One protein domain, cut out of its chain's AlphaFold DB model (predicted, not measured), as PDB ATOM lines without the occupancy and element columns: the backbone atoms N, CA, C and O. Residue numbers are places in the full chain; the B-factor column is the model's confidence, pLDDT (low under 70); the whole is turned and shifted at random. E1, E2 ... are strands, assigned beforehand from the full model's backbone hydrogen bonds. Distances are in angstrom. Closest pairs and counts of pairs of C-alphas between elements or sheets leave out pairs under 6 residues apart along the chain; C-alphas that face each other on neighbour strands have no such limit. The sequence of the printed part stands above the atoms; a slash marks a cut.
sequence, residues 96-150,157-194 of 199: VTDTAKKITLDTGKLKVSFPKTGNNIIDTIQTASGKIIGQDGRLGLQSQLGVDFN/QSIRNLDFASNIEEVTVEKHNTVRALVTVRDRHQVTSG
ATOM      1  N   VAL A  96      -9.815   3.297  28.772       93.50
ATOM      2  CA  VAL A  96      -8.393   3.135  28.466       93.50
ATOM      3  C   VAL A  96      -7.614   4.138  29.296       93.50
ATOM      4  O   VAL A  96      -7.858   5.338  29.215       93.50
ATOM      5  N   THR A  97      -6.674   3.651  30.100       95.19
ATOM      6  CA  THR A  97      -5.724   4.497  30.828       95.19
ATOM      7  C   THR A  97      -4.336   4.276  30.254       95.19
ATOM      8  O   THR A  97      -3.768   3.195  30.407       95.19
ATOM      9  N   ASP A  98      -3.792   5.298  29.601       95.94
ATOM     10  CA  ASP A  98      -2.428   5.290  29.082       95.94
ATOM     11  C   ASP A  98      -1.523   6.133  29.987       95.94
ATOM     12  O   ASP A  98      -1.775   7.312  30.230       95.94
ATOM     13  N   THR A  99      -0.476   5.512  30.522       97.19
ATOM     14  CA  THR A  99       0.524   6.162  31.371       97.19
ATOM     15  C   THR A  99       1.914   5.989  30.768       97.19
ATOM     16  O   THR A  99       2.134   5.180  29.865       97.19
ATOM     17  N   ALA A 100       2.907   6.688  31.320       97.12
ATOM     18  CA  ALA A 100       4.301   6.493  30.917       97.12
ATOM     19  C   ALA A 100       4.801   5.049  31.129       97.12
ATOM     20  O   ALA A 100       5.715   4.618  30.436       97.12
ATOM     21  N   LYS A 101       4.213   4.294  32.069       97.56
ATOM     22  CA  LYS A 101       4.692   2.953  32.450       97.56
ATOM     23  C   LYS A 101       3.907   1.810  31.814       97.56
ATOM     24  O   LYS A 101       4.465   0.739  31.601       97.56
ATOM     25  N   LYS A 102       2.609   1.999  31.577       98.00
ATOM     26  CA  LYS A 102       1.710   0.943  31.098       98.00
ATOM     27  C   LYS A 102       0.434   1.490  30.481       98.00
ATOM     28  O   LYS A 102       0.003   2.592  30.826       98.00
ATOM     29  N   ILE A 103      -0.197   0.660  29.661       98.19
ATOM     30  CA  ILE A 103      -1.570   0.825  29.184       98.19
ATOM     31  C   ILE A 103      -2.466  -0.116  29.986       98.19
ATOM     32  O   ILE A 103      -2.124  -1.274  30.202       98.19
ATOM     33  N   THR A 104      -3.602   0.376  30.470       97.44
ATOM     34  CA  THR A 104      -4.615  -0.440  31.150       97.44
ATOM     35  C   THR A 104      -5.939  -0.325  30.411       97.44
ATOM     36  O   THR A 104      -6.430   0.784  30.196       97.44
ATOM     37  N   LEU A 105      -6.512  -1.468  30.041       95.12
ATOM     38  CA  LEU A 105      -7.845  -1.569  29.457       95.12
ATOM     39  C   LEU A 105      -8.815  -2.067  30.520       95.12
ATOM     40  O   LEU A 105      -8.558  -3.100  31.129       95.12
ATOM     41  N   ASP A 106      -9.924  -1.366  30.720       93.62
ATOM     42  CA  ASP A 106     -11.029  -1.786  31.574       93.62
ATOM     43  C   ASP A 106     -12.300  -1.873  30.727       93.62
ATOM     44  O   ASP A 106     -12.772  -0.883  30.172       93.62
ATOM     45  N   THR A 107     -12.831  -3.082  30.588       89.62
ATOM     46  CA  THR A 107     -14.059  -3.364  29.829       89.62
ATOM     47  C   THR A 107     -15.307  -3.362  30.717       89.62
ATOM     48  O   THR A 107     -16.391  -3.718  30.260       89.62
ATOM     49  N   GLY A 108     -15.160  -3.077  32.014       89.38
ATOM     50  CA  GLY A 108     -16.178  -3.274  33.044       89.38
ATOM     51  C   GLY A 108     -16.315  -4.727  33.518       89.38
ATOM     52  O   GLY A 108     -16.760  -4.954  34.640       89.38
ATOM     53  N   LYS A 109     -15.902  -5.716  32.710       89.50
ATOM     54  CA  LYS A 109     -15.863  -7.149  33.079       89.50
ATOM     55  C   LYS A 109     -14.453  -7.622  33.427       89.50
ATOM     56  O   LYS A 109     -14.267  -8.394  34.370       89.50
ATOM     57  N   LEU A 110     -13.477  -7.152  32.657       93.56
ATOM     58  CA  LEU A 110     -12.058  -7.451  32.806       93.56
ATOM     59  C   LEU A 110     -11.233  -6.173  32.735       93.56
ATOM     60  O   LEU A 110     -11.501  -5.305  31.899       93.56
ATOM     61  N   LYS A 111     -10.191  -6.135  33.561       96.62
ATOM     62  CA  LYS A 111      -9.113  -5.156  33.532       96.62
ATOM     63  C   LYS A 111      -7.807  -5.851  33.169       96.62
ATOM     64  O   LYS A 111      -7.446  -6.835  33.809       96.62
ATOM     65  N   VAL A 112      -7.116  -5.355  32.149       98.25
ATOM     66  CA  VAL A 112      -5.859  -5.932  31.649       98.25
ATOM     67  C   VAL A 112      -4.786  -4.852  31.593       98.25
ATOM     68  O   VAL A 112      -5.051  -3.761  31.082       98.25
ATOM     69  N   SER A 113      -3.589  -5.141  32.112       98.31
ATOM     70  CA  SER A 113      -2.437  -4.233  32.057       98.31
ATOM     71  C   SER A 113      -1.353  -4.713  31.092       98.31
ATOM     72  O   SER A 113      -0.941  -5.869  31.121       98.31
ATOM     73  N   PHE A 114      -0.852  -3.779  30.286       98.50
ATOM     74  CA  PHE A 114       0.224  -3.958  29.314       98.50
ATOM     75  C   PHE A 114       1.375  -3.014  29.687       98.50
ATOM     76  O   PHE A 114       1.241  -1.797  29.496       98.50
ATOM     77  N   PRO A 115       2.470  -3.503  30.292       98.44
ATOM     78  CA  PRO A 115       3.612  -2.658  30.626       98.44
ATOM     79  C   PRO A 115       4.309  -2.187  29.343       98.44
ATOM     80  O   PRO A 115       4.285  -2.875  28.332       98.44
ATOM     81  N   LYS A 116       4.922  -0.999  29.367       98.38
ATOM     82  CA  LYS A 116       5.617  -0.430  28.194       98.38
ATOM     83  C   LYS A 116       7.073  -0.885  28.052       98.38
ATOM     84  O   LYS A 116       7.725  -0.509  27.088       98.38
ATOM     85  N   THR A 117       7.587  -1.645  29.014       97.50
ATOM     86  CA  THR A 117       8.984  -2.099  29.089       97.50
ATOM     87  C   THR A 117       9.064  -3.437  29.820       97.50
ATOM     88  O   THR A 117       8.199  -3.732  30.647       97.50
ATOM     89  N   GLY A 118      10.154  -4.178  29.621       96.75
ATOM     90  CA  GLY A 118      10.411  -5.454  30.294       96.75
ATOM     91  C   GLY A 118       9.941  -6.648  29.468       96.75
ATOM     92  O   GLY A 118       9.726  -6.532  28.266       96.75
ATOM     93  N   ASN A 119       9.804  -7.808  30.113       96.75
ATOM     94  CA  ASN A 119       9.624  -9.079  29.408       96.75
ATOM     95  C   ASN A 119       8.194  -9.637  29.432       96.75
ATOM     96  O   ASN A 119       7.919 -10.629  28.762       96.75
ATOM     97  N   ASN A 120       7.280  -9.015  30.177       97.38
ATOM     98  CA  ASN A 120       5.890  -9.456  30.295       97.38
ATOM     99  C   ASN A 120       5.001  -8.614  29.377       97.38
ATOM    100  O   ASN A 120       4.822  -7.432  29.630       97.38
ATOM    101  N   ILE A 121       4.402  -9.211  28.349       97.75
ATOM    102  CA  ILE A 121       3.439  -8.548  27.452       97.75
ATOM    103  C   ILE A 121       2.148  -8.184  28.192       97.75
ATOM    104  O   ILE A 121       1.574  -7.117  27.971       97.75
ATOM    105  N   ILE A 122       1.697  -9.066  29.086       98.12
ATOM    106  CA  ILE A 122       0.550  -8.840  29.965       98.12
ATOM    107  C   ILE A 122       1.041  -8.936  31.401       98.12
ATOM    108  O   ILE A 122       1.514  -9.980  31.839       98.12
ATOM    109  N   ASP A 123       0.901  -7.848  32.145       97.88
ATOM    110  CA  ASP A 123       1.288  -7.777  33.553       97.88
ATOM    111  C   ASP A 123       0.205  -8.426  34.429       97.88
ATOM    112  O   ASP A 123       0.488  -9.367  35.165       97.88
ATOM    113  N   THR A 124      -1.063  -8.029  34.265       98.44
ATOM    114  CA  THR A 124      -2.194  -8.620  35.002       98.44
ATOM    115  C   THR A 124      -3.459  -8.737  34.154       98.44
ATOM    116  O   THR A 124      -3.724  -7.909  33.282       98.44
ATOM    117  N   ILE A 125      -4.272  -9.749  34.465       98.31
ATOM    118  CA  ILE A 125      -5.668  -9.900  34.048       98.31
ATOM    119  C   ILE A 125      -6.507 -10.010  35.319       98.31
ATOM    120  O   ILE A 125      -6.324 -10.922  36.127       98.31
ATOM    121  N   GLN A 126      -7.443  -9.087  35.487       98.25
ATOM    122  CA  GLN A 126      -8.234  -8.923  36.697       98.25
ATOM    123  C   GLN A 126      -9.728  -8.890  36.361       98.25
ATOM    124  O   GLN A 126     -10.145  -8.248  35.399       98.25
ATOM    125  N   THR A 127     -10.552  -9.564  37.159       96.69
ATOM    126  CA  THR A 127     -12.017  -9.505  37.038       96.69
ATOM    127  C   THR A 127     -12.582  -8.205  37.608       96.69
ATOM    128  O   THR A 127     -11.955  -7.544  38.437       96.69
ATOM    129  N   ALA A 128     -13.826  -7.878  37.250       92.38
ATOM    130  CA  ALA A 128     -14.560  -6.746  37.824       92.38
ATOM    131  C   ALA A 128     -14.609  -6.752  39.367       92.38
ATOM    132  O   ALA A 128     -14.593  -5.697  39.993       92.38
ATOM    133  N   SER A 129     -14.623  -7.939  39.988       95.00
ATOM    134  CA  SER A 129     -14.626  -8.105  41.449       95.00
ATOM    135  C   SER A 129     -13.279  -7.836  42.125       95.00
ATOM    136  O   SER A 129     -13.206  -7.874  43.349       95.00
ATOM    137  N   GLY A 130     -12.206  -7.595  41.367       95.31
ATOM    138  CA  GLY A 130     -10.879  -7.358  41.934       95.31
ATOM    139  C   GLY A 130      -9.914  -8.541  41.863       95.31
ATOM    140  O   GLY A 130      -8.729  -8.371  42.126       95.31
ATOM    141  N   LYS A 131     -10.390  -9.739  41.508       97.81
ATOM    142  CA  LYS A 131      -9.578 -10.960  41.537       97.81
ATOM    143  C   LYS A 131      -8.613 -11.002  40.351       97.81
ATOM    144  O   LYS A 131      -9.054 -10.975  39.204       97.81
ATOM    145  N   ILE A 132      -7.315 -11.142  40.626       98.19
ATOM    146  CA  ILE A 132      -6.306 -11.455  39.605       98.19
ATOM    147  C   ILE A 132      -6.489 -12.917  39.186       98.19
ATOM    148  O   ILE A 132      -6.508 -13.820  40.022       98.19
ATOM    149  N   ILE A 133      -6.672 -13.134  37.888       98.19
ATOM    150  CA  ILE A 133      -6.885 -14.452  37.274       98.19
ATOM    151  C   ILE A 133      -5.783 -14.827  36.276       98.19
ATOM    152  O   ILE A 133      -5.758 -15.953  35.795       98.19
ATOM    153  N   GLY A 134      -4.867 -13.903  35.990       98.12
ATOM    154  CA  GLY A 134      -3.668 -14.136  35.195       98.12
ATOM    155  C   GLY A 134      -2.638 -13.047  35.472       98.12
ATOM    156  O   GLY A 134      -3.011 -11.905  35.746       98.12
ATOM    157  N   GLN A 135      -1.362 -13.406  35.423       98.06
ATOM    158  CA  GLN A 135      -0.239 -12.498  35.650       98.06
ATOM    159  C   GLN A 135       0.991 -12.976  34.874       98.06
ATOM    160  O   GLN A 135       1.059 -14.154  34.514       98.06
ATOM    161  N   ASP A 136       1.937 -12.071  34.626       97.31
ATOM    162  CA  ASP A 136       3.242 -12.364  34.012       97.31
ATOM    163  C   ASP A 136       3.163 -13.085  32.651       97.31
ATOM    164  O   ASP A 136       3.956 -13.978  32.334       97.31
ATOM    165  N   GLY A 137       2.187 -12.698  31.827       97.75
ATOM    166  CA  GLY A 137       2.036 -13.206  30.470       97.75
ATOM    167  C   GLY A 137       3.197 -12.744  29.594       97.75
ATOM    168  O   GLY A 137       3.389 -11.545  29.402       97.75
ATOM    169  N   ARG A 138       3.958 -13.689  29.040       95.62
ATOM    170  CA  ARG A 138       5.161 -13.439  28.233       95.62
ATOM    171  C   ARG A 138       5.209 -14.334  27.003       95.62
ATOM    172  O   ARG A 138       4.621 -15.416  27.010       95.62
ATOM    173  N   LEU A 139       5.940 -13.902  25.980       96.50
ATOM    174  CA  LEU A 139       6.282 -14.759  24.848       96.50
ATOM    175  C   LEU A 139       7.573 -15.504  25.177       96.50
ATOM    176  O   LEU A 139       8.550 -14.905  25.629       96.50
ATOM    177  N   GLY A 140       7.546 -16.821  25.000       94.88
ATOM    178  CA  GLY A 140       8.717 -17.682  25.110       94.88
ATOM    179  C   GLY A 140       9.051 -18.266  23.746       94.88
ATOM    180  O   GLY A 140       8.151 -18.659  23.004       94.88
ATOM    181  N   LEU A 141      10.339 -18.346  23.441       95.56
ATOM    182  CA  LEU A 141      10.855 -18.981  22.235       95.56
ATOM    183  C   LEU A 141      12.008 -19.899  22.628       95.56
ATOM    184  O   LEU A 141      12.825 -19.547  23.472       95.56
ATOM    185  N   GLN A 142      12.078 -21.060  21.987       93.69
ATOM    186  CA  GLN A 142      13.227 -21.952  22.066       93.69
ATOM    187  C   GLN A 142      13.753 -22.194  20.657       93.69
ATOM    188  O   GLN A 142      12.971 -22.424  19.732       93.69
ATOM    189  N   SER A 143      15.069 -22.145  20.491       91.94
ATOM    190  CA  SER A 143      15.737 -22.520  19.248       91.94
ATOM    191  C   SER A 143      16.881 -23.488  19.528       91.94
ATOM    192  O   SER A 143      17.308 -23.659  20.670       91.94
ATOM    193  N   GLN A 144      17.367 -24.149  18.483       89.50
ATOM    194  CA  GLN A 144      18.496 -25.065  18.570       89.50
ATOM    195  C   GLN A 144      19.520 -24.760  17.481       89.50
ATOM    196  O   GLN A 144      19.165 -24.503  16.328       89.50
ATOM    197  N   LEU A 145      20.796 -24.812  17.848       83.31
ATOM    198  CA  LEU A 145      21.911 -24.641  16.926       83.31
ATOM    199  C   LEU A 145      22.366 -26.014  16.427       83.31
ATOM    200  O   LEU A 145      23.218 -26.665  17.029       83.31
ATOM    201  N   GLY A 146      21.760 -26.441  15.321       79.19
ATOM    202  CA  GLY A 146      22.030 -27.719  14.663       79.19
ATOM    203  C   GLY A 146      20.867 -28.703  14.763       79.19
ATOM    204  O   GLY A 146      19.962 -28.563  15.584       79.19
ATOM    205  N   VAL A 147      20.887 -29.703  13.888       77.19
ATOM    206  CA  VAL A 147      19.938 -30.821  13.860       77.19
ATOM    207  C   VAL A 147      20.730 -32.108  13.658       77.19
ATOM    208  O   VAL A 147      21.654 -32.143  12.846       77.19
ATOM    209  N   ASP A 148      20.377 -33.170  14.379       73.38
ATOM    210  CA  ASP A 148      20.986 -34.478  14.144       73.38
ATOM    211  C   ASP A 148      20.435 -35.084  12.851       73.38
ATOM    212  O   ASP A 148      19.232 -35.309  12.714       73.38
ATOM    213  N   PHE A 149      21.324 -35.411  11.916       64.69
ATOM    214  CA  PHE A 149      20.955 -36.035  10.642       64.69
ATOM    215  C   PHE A 149      20.668 -37.540  10.758       64.69
ATOM    216  O   PHE A 149      20.175 -38.141   9.807       64.69
ATOM    217  N   ASN A 150      20.977 -38.169  11.898       65.69
ATOM    218  CA  ASN A 150      20.782 -39.600  12.097       65.69
ATOM    219  C   ASN A 150      20.373 -39.897  13.548       65.69
ATOM    220  O   ASN A 150      21.061 -39.488  14.485       65.69
ATOM    221  N   GLN A 157      26.641 -35.449  19.164       59.16
ATOM    222  CA  GLN A 157      26.609 -33.992  18.983       59.16
ATOM    223  C   GLN A 157      25.772 -33.336  20.082       59.16
ATOM    224  O   GLN A 157      24.589 -33.620  20.243       59.16
ATOM    225  N   SER A 158      26.386 -32.449  20.869       69.56
ATOM    226  CA  SER A 158      25.647 -31.636  21.834       69.56
ATOM    227  C   SER A 158      24.850 -30.572  21.076       69.56
ATOM    228  O   SER A 158      25.394 -29.514  20.749       69.56
ATOM    229  N   ILE A 159      23.576 -30.842  20.777       77.56
ATOM    230  CA  ILE A 159      22.655 -29.816  20.274       77.56
ATOM    231  C   ILE A 159      22.516 -28.754  21.365       77.56
ATOM    232  O   ILE A 159      22.048 -29.032  22.472       77.56
ATOM    233  N   ARG A 160      22.959 -27.534  21.064       83.06
ATOM    234  CA  ARG A 160      22.800 -26.395  21.967       83.06
ATOM    235  C   ARG A 160      21.410 -25.807  21.767       83.06
ATOM    236  O   ARG A 160      21.102 -25.337  20.675       83.06
ATOM    237  N   ASN A 161      20.618 -25.800  22.833       88.25
ATOM    238  CA  ASN A 161      19.339 -25.101  22.875       88.25
ATOM    239  C   ASN A 161      19.536 -23.684  23.418       88.25
ATOM    240  O   ASN A 161      20.343 -23.476  24.325       88.25
ATOM    241  N   LEU A 162      18.797 -22.738  22.855       91.12
ATOM    242  CA  LEU A 162      18.723 -21.350  23.280       91.12
ATOM    243  C   LEU A 162      17.288 -21.052  23.697       91.12
ATOM    244  O   LEU A 162      16.354 -21.313  22.937       91.12
ATOM    245  N   ASP A 163      17.127 -20.485  24.885       93.12
ATOM    246  CA  ASP A 163      15.845 -19.974  25.355       93.12
ATOM    247  C   ASP A 163      15.817 -18.461  25.191       93.12
ATOM    248  O   ASP A 163      16.795 -17.769  25.486       93.12
ATOM    249  N   PHE A 164      14.668 -17.937  24.785       95.00
ATOM    250  CA  PHE A 164      14.426 -16.514  24.644       95.00
ATOM    251  C   PHE A 164      13.111 -16.133  25.317       95.00
ATOM    252  O   PHE A 164      12.162 -16.920  25.381       95.00
ATOM    253  N   ALA A 165      13.041 -14.890  25.776       94.38
ATOM    254  CA  ALA A 165      11.814 -14.269  26.252       94.38
ATOM    255  C   ALA A 165      11.560 -12.961  25.503       94.38
ATOM    256  O   ALA A 165      12.504 -12.318  25.039       94.38
ATOM    257  N   SER A 166      10.296 -12.547  25.419       96.06
ATOM    258  CA  SER A 166       9.925 -11.215  24.935       96.06
ATOM    259  C   SER A 166      10.722 -10.125  25.651       96.06
ATOM    260  O   SER A 166      10.939 -10.215  26.855       96.06
ATOM    261  N   ASN A 167      11.125  -9.087  24.930       97.19
ATOM    262  CA  ASN A 167      11.667  -7.838  25.453       97.19
ATOM    263  C   ASN A 167      10.965  -6.683  24.729       97.19
ATOM    264  O   ASN A 167      11.153  -6.490  23.527       97.19
ATOM    265  N   ILE A 168      10.102  -5.974  25.455       98.25
ATOM    266  CA  ILE A 168       9.208  -4.955  24.906       98.25
ATOM    267  C   ILE A 168      10.004  -3.738  24.436       98.25
ATOM    268  O   ILE A 168      10.739  -3.129  25.213       98.25
ATOM    269  N   GLU A 169       9.767  -3.340  23.188       97.69
ATOM    270  CA  GLU A 169      10.328  -2.127  22.590       97.69
ATOM    271  C   GLU A 169       9.315  -0.984  22.560       97.69
ATOM    272  O   GLU A 169       9.655   0.166  22.833       97.69
ATOM    273  N   GLU A 170       8.059  -1.287  22.226       97.81
ATOM    274  CA  GLU A 170       7.018  -0.277  22.076       97.81
ATOM    275  C   GLU A 170       5.641  -0.861  22.395       97.81
ATOM    276  O   GLU A 170       5.285  -1.948  21.939       97.81
ATOM    277  N   VAL A 171       4.828  -0.105  23.136       98.12
ATOM    278  CA  VAL A 171       3.407  -0.414  23.332       98.12
ATOM    279  C   VAL A 171       2.577   0.814  23.021       98.12
ATOM    280  O   VAL A 171       2.722   1.859  23.660       98.12
ATOM    281  N   THR A 172       1.677   0.668  22.055       96.62
ATOM    282  CA  THR A 172       0.751   1.718  21.628       96.62
ATOM    283  C   THR A 172      -0.689   1.269  21.805       96.62
ATOM    284  O   THR A 172      -0.992   0.075  21.844       96.62
ATOM    285  N   VAL A 173      -1.591   2.240  21.914       94.94
ATOM    286  CA  VAL A 173      -3.032   2.013  21.845       94.94
ATOM    287  C   VAL A 173      -3.631   2.910  20.772       94.94
ATOM    288  O   VAL A 173      -3.220   4.061  20.611       94.94
ATOM    289  N   GLU A 174      -4.589   2.374  20.021       86.75
ATOM    290  CA  GLU A 174      -5.358   3.135  19.035       86.75
ATOM    291  C   GLU A 174      -6.041   4.355  19.690       86.75
ATOM    292  O   GLU A 174      -6.314   4.370  20.892       86.75
ATOM    293  N   LYS A 175      -6.281   5.424  18.923       76.94
ATOM    294  CA  LYS A 175      -7.015   6.609  19.399       76.94
ATOM    295  C   LYS A 175      -8.519   6.411  19.187       76.94
ATOM    296  O   LYS A 175      -8.924   5.684  18.294       76.94
ATOM    297  N   HIS A 176      -9.349   7.124  19.951       72.06
ATOM    298  CA  HIS A 176     -10.820   7.070  19.842       72.06
ATOM    299  C   HIS A 176     -11.428   5.693  20.167       72.06
ATOM    300  O   HIS A 176     -12.221   5.151  19.404       72.06
ATOM    301  N   ASN A 177     -11.081   5.141  21.329       71.69
ATOM    302  CA  ASN A 177     -11.590   3.849  21.788       71.69
ATOM    303  C   ASN A 177     -12.910   4.012  22.555       71.69
ATOM    304  O   ASN A 177     -12.889   4.318  23.747       71.69
ATOM    305  N   THR A 178     -14.052   3.831  21.890       78.50
ATOM    306  CA  THR A 178     -15.374   3.943  22.540       78.50
ATOM    307  C   THR A 178     -15.970   2.583  22.887       78.50
ATOM    308  O   THR A 178     -16.456   2.401  23.999       78.50
ATOM    309  N   VAL A 179     -15.893   1.611  21.974       80.94
ATOM    310  CA  VAL A 179     -16.435   0.250  22.181       80.94
ATOM    311  C   VAL A 179     -15.375  -0.848  22.057       80.94
ATOM    312  O   VAL A 179     -15.587  -1.975  22.501       80.94
ATOM    313  N   ARG A 180     -14.221  -0.516  21.469       86.25
ATOM    314  CA  ARG A 180     -13.057  -1.385  21.268       86.25
ATOM    315  C   ARG A 180     -11.784  -0.570  21.490       86.25
ATOM    316  O   ARG A 180     -11.744   0.599  21.126       86.25
ATOM    317  N   ALA A 181     -10.728  -1.218  21.982       88.94
ATOM    318  CA  ALA A 181      -9.356  -0.731  21.832       88.94
ATOM    319  C   ALA A 181      -8.476  -1.778  21.154       88.94
ATOM    320  O   ALA A 181      -8.684  -2.983  21.311       88.94
ATOM    321  N   LEU A 182      -7.464  -1.294  20.442       91.69
ATOM    322  CA  LEU A 182      -6.345  -2.086  19.953       91.69
ATOM    323  C   LEU A 182      -5.094  -1.672  20.711       91.69
ATOM    324  O   LEU A 182      -4.682  -0.520  20.605       91.69
ATOM    325  N   VAL A 183      -4.493  -2.608  21.441       95.50
ATOM    326  CA  VAL A 183      -3.146  -2.442  21.991       95.50
ATOM    327  C   VAL A 183      -2.185  -3.196  21.086       95.50
ATOM    328  O   VAL A 183      -2.366  -4.387  20.840       95.50
ATOM    329  N   THR A 184      -1.184  -2.497  20.566       97.31
ATOM    330  CA  THR A 184      -0.124  -3.082  19.747       97.31
ATOM    331  C   THR A 184       1.155  -3.097  20.559       97.31
ATOM    332  O   THR A 184       1.630  -2.043  20.978       97.31
ATOM    333  N   VAL A 185       1.702  -4.293  20.761       97.75
ATOM    334  CA  VAL A 185       2.990  -4.507  21.420       97.75
ATOM    335  C   VAL A 185       3.998  -4.927  20.361       97.75
ATOM    336  O   VAL A 185       3.739  -5.857  19.597       97.75
ATOM    337  N   ARG A 186       5.120  -4.215  20.297       97.81
ATOM    338  CA  ARG A 186       6.301  -4.581  19.519       97.81
ATOM    339  C   ARG A 186       7.389  -5.003  20.491       97.81
ATOM    340  O   ARG A 186       7.682  -4.283  21.447       97.81
ATOM    341  N   ASP A 187       7.963  -6.167  20.241       96.69
ATOM    342  CA  ASP A 187       9.033  -6.740  21.042       96.69
ATOM    343  C   ASP A 187      10.098  -7.390  20.152       96.69
ATOM    344  O   ASP A 187       9.904  -7.588  18.949       96.69
ATOM    345  N   ARG A 188      11.226  -7.725  20.780       96.06
ATOM    346  CA  ARG A 188      12.219  -8.664  20.262       96.06
ATOM    347  C   ARG A 188      12.395  -9.792  21.271       96.06
ATOM    348  O   ARG A 188      12.372  -9.563  22.478       96.06
ATOM    349  N   HIS A 189      12.631 -11.006  20.786       95.69
ATOM    350  CA  HIS A 189      13.016 -12.120  21.647       95.69
ATOM    351  C   HIS A 189      14.487 -11.977  22.041       95.69
ATOM    352  O   HIS A 189      15.357 -11.920  21.178       95.69
ATOM    353  N   GLN A 190      14.761 -11.910  23.341       93.62
ATOM    354  CA  GLN A 190      16.107 -11.795  23.892       93.62
ATOM    355  C   GLN A 190      16.501 -13.099  24.580       93.62
ATOM    356  O   GLN A 190      15.695 -13.674  25.314       93.62
ATOM    357  N   VAL A 191      17.740 -13.544  24.359       91.81
ATOM    358  CA  VAL A 191      18.287 -14.749  24.993       91.81
ATOM    359  C   VAL A 191      18.200 -14.641  26.513       91.81
ATOM    360  O   VAL A 191      18.624 -13.650  27.109       91.81
ATOM    361  N   THR A 192      17.687 -15.691  27.142       89.75
ATOM    362  CA  THR A 192      17.635 -15.850  28.600       89.75
ATOM    363  C   THR A 192      18.512 -17.000  29.087       89.75
ATOM    364  O   THR A 192      18.949 -16.988  30.237       89.75
ATOM    365  N   SER A 193      18.788 -17.988  28.228       83.75
ATOM    366  CA  SER A 193      19.519 -19.211  28.572       83.75
ATOM    367  C   SER A 193      20.132 -19.854  27.311       83.75
ATOM    368  O   SER A 193      19.642 -19.638  26.204       83.75
ATOM    369  N   GLY A 194      21.221 -20.622  27.459       68.88
ATOM    370  CA  GLY A 194      21.861 -21.361  26.352       68.88
ATOM    371  C   GLY A 194      23.165 -20.770  25.780       68.88
ATOM    372  O   GLY A 194      23.794 -21.386  24.920       68.88
TER     373      GLY A 194
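This is residues 96 to 150 and 157 to 194 of the 199 residues of an uncharacterized protein of Pseudogymnoascus destructans (UniProt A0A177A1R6). A five-stranded antiparallel sheet, E1 to E5, makes one end, and a long twisted ribbon, the hairpin of E7 and E8, crosses one face of it and runs on well past it. Beyond the sheet E6 joins the ribbon beside E7, and the two sheets make a sandwich that is only partly face to face, its strands crossed at 57 degrees. The printed part has 93 residues with no named helix and eight named strands, E1 to E8 in that order along the chain; the class is all strand, and both sheets, E1 - E2 - E3 - E4 - E5 and E6 - E7 - E8, are antiparallel. The whole is loose, with a radius of gyration of the C-alphas of 17.3 A, and spans 57 by 27 by 21 A, the length made by the ribbon that extends from the sandwich.

Begin at C-alpha 96, at (-8.393, 3.135, 28.466), where E1, residues 96 to 98, starts. Next comes E2, residues 102 to 106, and then E3, residues 110 to 115, 16.5 A from first to last C-alpha. Read on to E4, residues 122 to 127, 14.4 A long, and E5, residues 132 to 137, 12.5 A long. At C-alpha 140, at (8.717, -17.682, 25.110), you reach E6, residues 140 to 145, 17.0 A long. After the cut find C-alpha 160 at (22.800, -26.395, 21.967); from there E7, residues 160 to 173, the longest strand by residues, runs 38.4 A. Last is E8, residues 183 to 193, 29.0 A long, ending at C-alpha 193 at (19.519, -19.211, 28.572).

Start with the larger sheet, where E1 to E5 form a meander, each strand the antiparallel neighbour of the one before. E1, an edge strand, forms a hairpin with E2 at 170 degrees between directions; look at N 97 and O 104, 2.9 A apart and within hydrogen-bond range. E2 and E3 are a hairpin at 171 degrees, with N 114 and O 103 at 2.8 A. In the hairpin of E3 and E4, at 165 degrees, N 111 and O 126 are 2.8 A apart. E5, the other edge strand, forms a hairpin with E4 at 169 degrees, and N 137 and O 122 are at 2.8 A. From edge to edge of this sheet the strands' lines turn by 43 degrees. E5 runs on into E6 across a break of 2 residues, at 28 degrees, and here the chain changes to the other sheet, which is strongly twisted. E6 is antiparallel to E7 at 142 degrees, with N 162 and O 143 at 2.8 A. E7, the inner strand, forms a hairpin with E8 at 157 degrees; check N 167 and O 188, 2.8 A apart, and N 186 and O 170, 2.8 A apart. Between the sheets, the closest C-alphas of E2 and E7 are those of Ile 103 and Val 173, 7.6 A apart. Those of E3 and E7 are Pro 115 and Val 171, also 7.6 A apart. E4 and E7 are apart, and E2 and E8 are only just apart, their closest C-alphas at 8.1 A.

The two C-alphas farthest apart, those of Asn 150 and Thr 178, are 57.6 A from each other. Residues 151 to 156 are not printed, and across this cut C-alphas 150 and 157 are 10.6 A apart. Of the links that are printed whole, E3 to E4 and E7 to E8 are short, the others tight. The mean pLDDT of the printed part is 91.6; the model's confidence is low, under 70, at residues 149 to 150, 157 to 158 and 194.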